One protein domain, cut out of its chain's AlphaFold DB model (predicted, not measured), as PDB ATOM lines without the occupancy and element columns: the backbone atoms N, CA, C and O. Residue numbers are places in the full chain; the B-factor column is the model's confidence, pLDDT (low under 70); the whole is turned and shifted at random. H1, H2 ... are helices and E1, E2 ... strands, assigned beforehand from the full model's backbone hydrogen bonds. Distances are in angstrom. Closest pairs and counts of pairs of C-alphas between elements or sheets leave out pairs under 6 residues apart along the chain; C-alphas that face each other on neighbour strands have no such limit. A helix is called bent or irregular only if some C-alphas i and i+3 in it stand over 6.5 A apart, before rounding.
ATOM      1  N   ARG A  52      35.148 -13.433  -6.255       94.12
ATOM      2  CA  ARG A  52      33.902 -13.164  -5.537       94.12
ATOM      3  C   ARG A  52      33.230 -11.889  -6.010       94.12
ATOM      4  O   ARG A  52      33.903 -10.865  -6.125       94.12
ATOM      5  N   TYR A  53      31.915 -11.958  -6.174       95.50
ATOM      6  CA  TYR A  53      31.011 -10.828  -6.362       95.50
ATOM      7  C   TYR A  53      30.221 -10.617  -5.075       95.50
ATOM      8  O   TYR A  53      29.494 -11.513  -4.662       95.50
ATOM      9  N   LEU A  54      30.378  -9.460  -4.441       93.06
ATOM     10  CA  LEU A  54      29.630  -9.065  -3.253       93.06
ATOM     11  C   LEU A  54      28.661  -7.936  -3.616       93.06
ATOM     12  O   LEU A  54      29.095  -6.827  -3.931       93.06
ATOM     13  N   PHE A  55      27.370  -8.241  -3.554       91.69
ATOM     14  CA  PHE A  55      26.246  -7.346  -3.812       91.69
ATOM     15  C   PHE A  55      25.818  -6.671  -2.505       91.69
ATOM     16  O   PHE A  55      25.420  -7.332  -1.539       91.69
ATOM     17  N   THR A  56      25.974  -5.350  -2.439       87.75
ATOM     18  CA  THR A  56      25.725  -4.559  -1.226       87.75
ATOM     19  C   THR A  56      24.560  -3.594  -1.415       87.75
ATOM     20  O   THR A  56      23.913  -3.568  -2.456       87.75
ATOM     21  N   ASN A  57      24.302  -2.756  -0.412       82.88
ATOM     22  CA  ASN A  57      23.336  -1.674  -0.529       82.88
ATOM     23  C   ASN A  57      23.633  -0.743  -1.719       82.88
ATOM     24  O   ASN A  57      24.783  -0.578  -2.151       82.88
ATOM     25  N   GLU A  58      22.569  -0.085  -2.188       84.38
ATOM     26  CA  GLU A  58      22.620   0.927  -3.249       84.38
ATOM     27  C   GLU A  58      23.218   0.389  -4.558       84.38
ATOM     28  O   GLU A  58      23.960   1.098  -5.226       84.38
ATOM     29  N   ASP A  59      22.942  -0.872  -4.904       87.31
ATOM     30  CA  ASP A  59      23.412  -1.538  -6.126       87.31
ATOM     31  C   ASP A  59      24.940  -1.581  -6.308       87.31
ATOM     32  O   ASP A  59      25.435  -1.871  -7.397       87.31
ATOM     33  N   ASN A  60      25.728  -1.311  -5.266       89.31
ATOM     34  CA  ASN A  60      27.179  -1.432  -5.366       89.31
ATOM     35  C   ASN A  60      27.585  -2.908  -5.438       89.31
ATOM     36  O   ASN A  60      27.089  -3.743  -4.679       89.31
ATOM     37  N   VAL A  61      28.546  -3.216  -6.311       92.94
ATOM     38  CA  VAL A  61      29.093  -4.571  -6.439       92.94
ATOM     39  C   VAL A  61      30.604  -4.537  -6.263       92.94
ATOM     40  O   VAL A  61      31.328  -3.901  -7.034       92.94
ATOM     41  N   TYR A  62      31.091  -5.249  -5.251       92.12
ATOM     42  CA  TYR A  62      32.513  -5.424  -4.984       92.12
ATOM     43  C   TYR A  62      32.989  -6.730  -5.605       92.12
ATOM     44  O   TYR A  62      32.468  -7.801  -5.308       92.12
ATOM     45  N   ILE A  63      34.008  -6.648  -6.452       94.19
ATOM     46  CA  ILE A  63      34.569  -7.791  -7.162       94.19
ATOM     47  C   ILE A  63      35.993  -8.002  -6.674       94.19
ATOM     48  O   ILE A  63      36.841  -7.114  -6.762       94.19
ATOM     49  N   THR A  64      36.267  -9.181  -6.127       92.12
ATOM     50  CA  THR A  64      37.573  -9.494  -5.541       92.12
ATOM     51  C   THR A  64      38.155 -10.744  -6.170       92.12
ATOM     52  O   THR A  64      37.557 -11.813  -6.086       92.12
ATOM     53  N   VAL A  65      39.355 -10.622  -6.736       91.38
ATOM     54  CA  VAL A  65      40.190 -11.771  -7.112       91.38
ATOM     55  C   VAL A  65      41.078 -12.120  -5.922       91.38
ATOM     56  O   VAL A  65      41.779 -11.246  -5.397       91.38
ATOM     57  N   ARG A  66      41.029 -13.377  -5.471       87.44
ATOM     58  CA  ARG A  66      41.656 -13.794  -4.215       87.44
ATOM     59  C   ARG A  66      42.458 -15.083  -4.331       87.44
ATOM     60  O   ARG A  66      42.056 -16.025  -5.003       87.44
ATOM     61  N   GLY A  67      43.566 -15.125  -3.603       83.50
ATOM     62  CA  GLY A  67      44.430 -16.283  -3.377       83.50
ATOM     63  C   GLY A  67      45.069 -16.201  -1.990       83.50
ATOM     64  O   GLY A  67      44.703 -15.329  -1.203       83.50
ATOM     65  N   ASP A  68      46.038 -17.065  -1.682       75.19
ATOM     66  CA  ASP A  68      46.697 -17.053  -0.361       75.19
ATOM     67  C   ASP A  68      47.433 -15.742  -0.072       75.19
ATOM     68  O   ASP A  68      47.309 -15.179   1.011       75.19
ATOM     69  N   ASN A  69      48.133 -15.221  -1.080       79.75
ATOM     70  CA  ASN A  69      48.850 -13.945  -1.019       79.75
ATOM     71  C   ASN A  69      48.303 -12.924  -2.030       79.75
ATOM     72  O   ASN A  69      48.953 -11.924  -2.333       79.75
ATOM     73  N   ILE A  70      47.124 -13.192  -2.598       82.56
ATOM     74  CA  ILE A  70      46.505 -12.370  -3.640       82.56
ATOM     75  C   ILE A  70      45.240 -11.733  -3.080       82.56
ATOM     76  O   ILE A  70      44.320 -12.424  -2.643       82.56
ATOM     77  N   TRP A  71      45.180 -10.406  -3.156       86.88
ATOM     78  CA  TRP A  71      43.980  -9.635  -2.867       86.88
ATOM     79  C   TRP A  71      43.883  -8.460  -3.835       86.88
ATOM     80  O   TRP A  71      44.556  -7.441  -3.671       86.88
ATOM     81  N   TRP A  72      43.064  -8.617  -4.873       89.19
ATOM     82  CA  TRP A  72      42.878  -7.597  -5.902       89.19
ATOM     83  C   TRP A  72      41.403  -7.196  -6.009       89.19
ATOM     84  O   TRP A  72      40.658  -7.783  -6.799       89.19
ATOM     85  N   PRO A  73      40.966  -6.214  -5.204       89.62
ATOM     86  CA  PRO A  73      39.597  -5.729  -5.228       89.62
ATOM     87  C   PRO A  73      39.413  -4.631  -6.280       89.62
ATOM     88  O   PRO A  73      40.268  -3.763  -6.457       89.62
ATOM     89  N   PHE A  74      38.269  -4.629  -6.943       89.50
ATOM     90  CA  PHE A  74      37.732  -3.483  -7.665       89.50
ATOM     91  C   PHE A  74      36.218  -3.465  -7.466       89.50
ATOM     92  O   PHE A  74      35.631  -4.475  -7.090       89.50
ATOM     93  N   TYR A  75      35.570  -2.326  -7.659       89.44
ATOM     94  CA  TYR A  75      34.126  -2.232  -7.441       89.44
ATOM     95  C   TYR A  75      33.451  -1.439  -8.544       89.44
ATOM     96  O   TYR A  75      34.082  -0.626  -9.229       89.44
ATOM     97  N   ILE A  76      32.161  -1.696  -8.712       90.50
ATOM     98  CA  ILE A  76      31.294  -0.943  -9.604       90.50
ATOM     99  C   ILE A  76      30.187  -0.282  -8.783       90.50
ATOM    100  O   ILE A  76      29.646  -0.891  -7.860       90.50
ATOM    101  N   SER A  77      29.886   0.974  -9.099       89.69
ATOM    102  CA  SER A  77      28.847   1.763  -8.434       89.69
ATOM    103  C   SER A  77      27.836   2.272  -9.461       89.69
ATOM    104  O   SER A  77      28.250   2.690 -10.547       89.69
ATOM    105  N   PRO A  78      26.533   2.280  -9.146       88.56
ATOM    106  CA  PRO A  78      25.537   2.836 -10.050       88.56
ATOM    107  C   PRO A  78      25.647   4.364 -10.130       88.56
ATOM    108  O   PRO A  78      26.089   5.031  -9.190       88.56
ATOM    109  N   VAL A  79      25.172   4.926 -11.235       84.69
ATOM    110  CA  VAL A  79      24.923   6.358 -11.420       84.69
ATOM    111  C   VAL A  79      23.550   6.525 -12.070       84.69
ATOM    112  O   VAL A  79      23.181   5.747 -12.950       84.69
ATOM    113  N   THR A  80      22.784   7.528 -11.638       69.25
ATOM    114  CA  THR A  80      21.563   7.964 -12.329       69.25
ATOM    115  C   THR A  80      21.931   8.977 -13.416       69.25
ATOM    116  O   THR A  80      22.787   9.834 -13.202       69.25
ATOM    117  N   LEU A  81      21.289   8.899 -14.588       57.03
ATOM    118  CA  LEU A  81      21.595   9.707 -15.789       57.03
ATOM    119  C   LEU A  81      21.532  11.243 -15.591       57.03
ATOM    120  O   LEU A  81      21.895  11.992 -16.493       57.03
ATOM    121  N   GLU A  82      21.109  11.721 -14.419       55.28
ATOM    122  CA  GLU A  82      21.134  13.133 -14.011       55.28
ATOM    123  C   GLU A  82      22.539  13.630 -13.596       55.28
ATOM    124  O   GLU A  82      22.751  14.828 -13.402       55.28
ATOM    125  N   GLN A  83      23.521  12.730 -13.473       53.78
ATOM    126  CA  GLN A  83      24.922  13.023 -13.143       53.78
ATOM    127  C   GLN A  83      25.831  12.968 -14.391       53.78
ATOM    128  O   GLN A  83      25.488  12.327 -15.383       53.78
ATOM    129  N   PRO A  84      26.972  13.691 -14.404       50.59
ATOM    130  CA  PRO A  84      27.596  14.173 -15.635       50.59
ATOM    131  C   PRO A  84      28.028  13.043 -16.573       50.59
ATOM    132  O   PRO A  84      28.656  12.080 -16.147       50.59
ATOM    133  N   VAL A  85      27.706  13.243 -17.857       55.59
ATOM    134  CA  VAL A  85      28.135  12.526 -19.072       55.59
ATOM    135  C   VAL A  85      29.144  11.402 -18.806       55.59
ATOM    136  O   VAL A  85      30.355  11.629 -18.756       55.59
ATOM    137  N   MET A  86      28.645  10.167 -18.679       58.88
ATOM    138  CA  MET A  86      29.494   8.980 -18.742       58.88
ATOM    139  C   MET A  86      30.184   8.940 -20.107       58.88
ATOM    140  O   MET A  86      29.547   8.714 -21.134       58.88
ATOM    141  N   ILE A  87      31.501   9.148 -20.134       60.75
ATOM    142  CA  ILE A  87      32.302   8.858 -21.326       60.75
ATOM    143  C   ILE A  87      32.437   7.340 -21.391       60.75
ATOM    144  O   ILE A  87      33.286   6.755 -20.719       60.75
ATOM    145  N   VAL A  88      31.553   6.707 -22.156       63.06
ATOM    146  CA  VAL A  88      31.525   5.253 -22.289       63.06
ATOM    147  C   VAL A  88      32.812   4.761 -22.951       63.06
ATOM    148  O   VAL A  88      33.272   5.310 -23.957       63.06
ATOM    149  N   MET A  89      33.411   3.725 -22.369       67.38
ATOM    150  CA  MET A  89      34.635   3.099 -22.863       67.38
ATOM    151  C   MET A  89      34.384   1.610 -23.100       67.38
ATOM    152  O   MET A  89      33.623   0.987 -22.367       67.38
ATOM    153  N   GLU A  90      35.066   1.015 -24.082       78.75
ATOM    154  CA  GLU A  90      35.091  -0.447 -24.226       78.75
ATOM    155  C   GLU A  90      35.910  -1.042 -23.074       78.75
ATOM    156  O   GLU A  90      37.140  -1.110 -23.123       78.75
ATOM    157  N   VAL A  91      35.226  -1.428 -22.002       84.69
ATOM    158  CA  VAL A  91      35.804  -2.103 -20.835       84.69
ATOM    159  C   VAL A  91      35.191  -3.488 -20.703       84.69
ATOM    160  O   VAL A  91      34.051  -3.714 -21.103       84.69
ATOM    161  N   PHE A  92      35.964  -4.444 -20.186       87.19
ATOM    162  CA  PHE A  92      35.530  -5.841 -20.047       87.19
ATOM    163  C   PHE A  92      35.000  -6.468 -21.355       87.19
ATOM    164  O   PHE A  92      34.179  -7.376 -21.338       87.19
ATOM    165  N   GLY A  93      35.465  -5.995 -22.517       82.06
ATOM    166  CA  GLY A  93      34.994  -6.483 -23.819       82.06
ATOM    167  C   GLY A  93      33.538  -6.130 -24.151       82.06
ATOM    168  O   GLY A  93      33.022  -6.633 -25.150       82.06
ATOM    169  N   MET A  94      32.892  -5.275 -23.352       86.81
ATOM    170  CA  MET A  94      31.570  -4.724 -23.638       86.81
ATOM    171  C   MET A  94      31.669  -3.620 -24.699       86.81
ATOM    172  O   MET A  94      32.698  -2.947 -24.821       86.81
ATOM    173  N   ARG A  95      30.612  -3.464 -25.504       77.81
ATOM    174  CA  ARG A  95      30.580  -2.473 -26.589       77.81
ATOM    175  C   ARG A  95      30.404  -1.056 -26.033       77.81
ATOM    176  O   ARG A  95      29.958  -0.881 -24.902       77.81
ATOM    177  N   LYS A  96      30.704  -0.042 -26.850       69.69
ATOM    178  CA  LYS A  96      30.594   1.384 -26.477       69.69
ATOM    179  C   LYS A  96      29.181   1.837 -26.124       69.69
ATOM    180  O   LYS A  96      29.025   2.929 -25.599       69.69
ATOM    181  N   GLU A  97      28.163   1.051 -26.442       72.31
ATOM    182  CA  GLU A  97      26.783   1.364 -26.088       72.31
ATOM    183  C   GLU A  97      26.436   0.905 -24.662       72.31
ATOM    184  O   GLU A  97      25.423   1.335 -24.121       72.31
ATOM    185  N   THR A  98      27.264   0.060 -24.032       78.31
ATOM    186  CA  THR A  98      27.064  -0.363 -22.643       78.31
ATOM    187  C   THR A  98      27.555   0.730 -21.696       78.31
ATOM    188  O   THR A  98      28.759   0.982 -21.658       78.31
ATOM    189  N   PRO A  99      26.680   1.368 -20.903       78.00
ATOM    190  CA  PRO A  99      27.018   2.556 -20.125       78.00
ATOM    191  C   PRO A  99      27.827   2.197 -18.871       78.00
ATOM    192  O   PRO A  99      27.301   2.160 -17.764       78.00
ATOM    193  N   ILE A 100      29.117   1.914 -19.057       81.25
ATOM    194  CA  ILE A 100      30.110   1.691 -18.004       81.25
ATOM    195  C   ILE A 100      31.385   2.483 -18.318       81.25
ATOM    196  O   ILE A 100      31.849   2.530 -19.462       81.25
ATOM    197  N   CYS A 101      31.990   3.105 -17.307       78.69
ATOM    198  CA  CYS A 101      33.276   3.777 -17.467       78.69
ATOM    199  C   CYS A 101      34.136   3.742 -16.200       78.69
ATOM    200  O   CYS A 101      33.659   3.504 -15.092       78.69
ATOM    201  N   LEU A 102      35.442   3.952 -16.377       78.31
ATOM    202  CA  LEU A 102      36.395   4.028 -15.272       78.31
ATOM    203  C   LEU A 102      36.188   5.341 -14.503       78.31
ATOM    204  O   LEU A 102      36.253   6.428 -15.082       78.31
ATOM    205  N   HIS A 103      35.978   5.256 -13.193       73.25
ATOM    206  CA  HIS A 103      35.706   6.423 -12.366       73.25
ATOM    207  C   HIS A 103      37.009   7.152 -11.995       73.25
ATOM    208  O   HIS A 103      37.770   6.720 -11.131       73.25
ATOM    209  N   SER A 104      37.261   8.302 -12.625       61.75
ATOM    210  CA  SER A 104      38.542   9.024 -12.542       61.75
ATOM    211  C   SER A 104      38.840   9.718 -11.203       61.75
ATOM    212  O   SER A 104      39.984  10.101 -10.971       61.75
ATOM    213  N   LYS A 105      37.845   9.900 -10.316       58.03
ATOM    214  CA  LYS A 105      37.971  10.718  -9.086       58.03
ATOM    215  C   LYS A 105      38.021   9.941  -7.763       58.03
ATOM    216  O   LYS A 105      38.235  10.558  -6.725       58.03
ATOM    217  N   ARG A 106      37.796   8.621  -7.755       55.91
ATOM    218  CA  ARG A 106      37.839   7.807  -6.520       55.91
ATOM    219  C   ARG A 106      39.198   7.115  -6.426       55.91
ATOM    220  O   ARG A 106      39.701   6.607  -7.422       55.91
ATOM    221  N   SER A 107      39.792   7.095  -5.234       48.94
ATOM    222  CA  SER A 107      40.995   6.305  -4.966       48.94
ATOM    223  C   SER A 107      40.680   4.813  -5.127       48.94
ATOM    224  O   SER A 107      39.787   4.302  -4.451       48.94
ATOM    225  N   GLY A 108      41.408   4.121  -6.006       61.03
ATOM    226  CA  GLY A 108      41.219   2.694  -6.292       61.03
ATOM    227  C   GLY A 108      40.604   2.412  -7.667       61.03
ATOM    228  O   GLY A 108      40.115   3.307  -8.353       61.03
ATOM    229  N   PHE A 109      40.639   1.146  -8.088       77.44
ATOM    230  CA  PHE A 109      40.055   0.718  -9.360       77.44
ATOM    231  C   PHE A 109      38.543   0.604  -9.212       77.44
ATOM    232  O   PHE A 109      38.036  -0.368  -8.654       77.44
ATOM    233  N   SER A 110      37.836   1.629  -9.680       84.88
ATOM    234  CA  SER A 110      36.381   1.700  -9.611       84.88
ATOM    235  C   SER A 110      35.769   2.056 -10.952       84.88
ATOM    236  O   SER A 110      36.339   2.830 -11.724       84.88
ATOM    237  N   PHE A 111      34.608   1.476 -11.225       87.12
ATOM    238  CA  PHE A 111      33.821   1.768 -12.414       87.12
ATOM    239  C   PHE A 111      32.461   2.307 -12.001       87.12
ATOM    240  O   PHE A 111      31.931   1.954 -10.948       87.12
ATOM    241  N   ILE A 112      31.901   3.171 -12.831       87.94
ATOM    242  CA  ILE A 112      30.511   3.593 -12.711       87.94
ATOM    243  C   ILE A 112      29.706   3.021 -13.858       87.94
ATOM    244  O   ILE A 112      30.247   2.848 -14.953       87.94
ATOM    245  N   TYR A 113      28.443   2.711 -13.598       88.25
ATOM    246  CA  TYR A 113      27.547   2.160 -14.601       88.25
ATOM    247  C   TYR A 113      26.119   2.700 -14.457       88.25
ATOM    248  O   TYR A 113      25.739   3.171 -13.385       88.25
ATOM    249  N   ASP A 114      25.325   2.637 -15.527       86.88
ATOM    250  CA  ASP A 114      23.893   2.963 -15.464       86.88
ATOM    251  C   ASP A 114      23.145   1.920 -14.630       86.88
ATOM    252  O   ASP A 114      23.143   0.733 -14.969       86.88
ATOM    253  N   LYS A 115      22.475   2.368 -13.566       87.69
ATOM    254  CA  LYS A 115      21.697   1.505 -12.672       87.69
ATOM    255  C   LYS A 115      20.717   0.597 -13.429       87.69
ATOM    256  O   LYS A 115      20.628  -0.584 -13.097       87.69
ATOM    257  N   GLU A 116      20.059   1.107 -14.471       87.38
ATOM    258  CA  GLU A 116      19.097   0.358 -15.302       87.38
ATOM    259  C   GLU A 116      19.755  -0.824 -16.044       87.38
ATOM    260  O   GLU A 116      19.100  -1.798 -16.406       87.38
ATOM    261  N   GLN A 117      21.075  -0.774 -16.251       88.12
ATOM    262  CA  GLN A 117      21.854  -1.775 -16.986       88.12
ATOM    263  C   GLN A 117      22.660  -2.712 -16.071       88.12
ATOM    264  O   GLN A 117      23.530  -3.441 -16.554       88.12
ATOM    265  N   LYS A 118      22.378  -2.737 -14.758       89.25
ATOM    266  CA  LYS A 118      23.107  -3.545 -13.757       89.25
ATOM    267  C   LYS A 118      23.329  -4.989 -14.193       89.25
ATOM    268  O   LYS A 118      24.463  -5.463 -14.184       89.25
ATOM    269  N   GLN A 119      22.264  -5.683 -14.594       90.00
ATOM    270  CA  GLN A 119      22.345  -7.098 -14.971       90.00
ATOM    271  C   GLN A 119      23.284  -7.317 -16.163       90.00
ATOM    272  O   GLN A 119      24.147  -8.191 -16.114       90.00
ATOM    273  N   LEU A 120      23.163  -6.486 -17.202       90.88
ATOM    274  CA  LEU A 120      23.992  -6.570 -18.404       90.88
ATOM    275  C   LEU A 120      25.468  -6.287 -18.092       90.88
ATOM    276  O   LEU A 120      26.350  -6.998 -18.573       90.88
ATOM    277  N   VAL A 121      25.737  -5.288 -17.251       92.19
ATOM    278  CA  VAL A 121      27.094  -4.902 -16.847       92.19
ATOM    279  C   VAL A 121      27.757  -5.985 -15.999       92.19
ATOM    280  O   VAL A 121      28.886  -6.386 -16.285       92.19
ATOM    281  N   VAL A 122      27.064  -6.494 -14.977       94.25
ATOM    282  CA  VAL A 122      27.594  -7.549 -14.100       94.25
ATOM    283  C   VAL A 122      27.844  -8.831 -14.895       94.25
ATOM    284  O   VAL A 122      28.913  -9.428 -14.750       94.25
ATOM    285  N   GLN A 123      26.920  -9.218 -15.783       94.25
ATOM    286  CA  GLN A 123      27.101 -10.370 -16.668       94.25
ATOM    287  C   GLN A 123      28.304 -10.179 -17.600       94.25
ATOM    288  O   GLN A 123      29.129 -11.081 -17.715       94.25
ATOM    289  N   GLY A 124      28.457  -9.002 -18.216       93.75
ATOM    290  CA  GLY A 124      29.590  -8.707 -19.094       93.75
ATOM    291  C   GLY A 124      30.938  -8.761 -18.370       93.75
ATOM    292  O   GLY A 124      31.902  -9.325 -18.889       93.75
TER     293      GLY A 124
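This is residues 52 to 124 of the 517 residues of the protein "F-box domain-containing protein" of Caenorhabditis remanei (UniProt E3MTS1). What does the model look like? A strongly twisted sheet of five strands has one helix, H1, packed over one face, while the hairpin of E2 and E3 reaches far along the longest axis and a long loop, residues 80 to 99, leads from E3 to the edge strand E4. What is it made of? The printed part has 73 residues with five named strands and then one named helix, E1 E2 E3 E4 E5 H1; the mixed sheet runs E1 E2 E3 E5 E4, and the class is mixed, helices and strands. It is compact, with a radius of gyration of the C-alphas of 12.4 A, yet elongated, spanning 40 by 26 by 24 A.

Where are the strands? E3, residues 71 to 79, is 26.3 A long from first to last C-alpha, and E2, residues 61 to 67, is 19.5 A. E5 is residues 110 to 114, E4 residues 100 to 102, and E1 residues 52 to 55, beginning at C-alpha 52 (33.902, -13.164, -5.537). Where is the helix? H1, residues 115 to 124, is 14.4 A long and ends at C-alpha 124 (29.590, -8.707, -19.094); it is irregular, with C-alphas 116 and 119 8.1 A apart.

How do the strands pair? E1, E2 and E3 form a meander, each strand the antiparallel neighbour of the one before, with N 54 and O 62 at 2.8 A and N 63 and O 74 at 2.8 A, within hydrogen-bond range. E3 and E5 are parallel at 30 degrees, with N 79 and O 113 at 2.8 A; E5 and E4 are an antiparallel hairpin, with N 101 and O 112 at 2.9 A. Where is H1? It is on one face of the sheet, making two layers, helix on sheet, at a height over the sheet of 7.0 A; it is only just over E3, on which 3 of its C-alphas fall, and runs along the strands, at 26 degrees to E3 on the local plane. Its closest C-alphas with E3 are those of Lys 115 and Pro 78, 4.8 A apart, and 4 of 6 O i to N i+4 pairs in H1 are within hydrogen-bond range.

How far does it reach? The two C-alphas farthest apart, of Asp 68 and Glu 82, are 41.8 A apart. Is the printed part whole, and where is confidence low? It has no cut; the link from E3 to E4, 20 residues, is long, and pLDDT is under 70 at residues 80 to 89, 96 and 104 to 108.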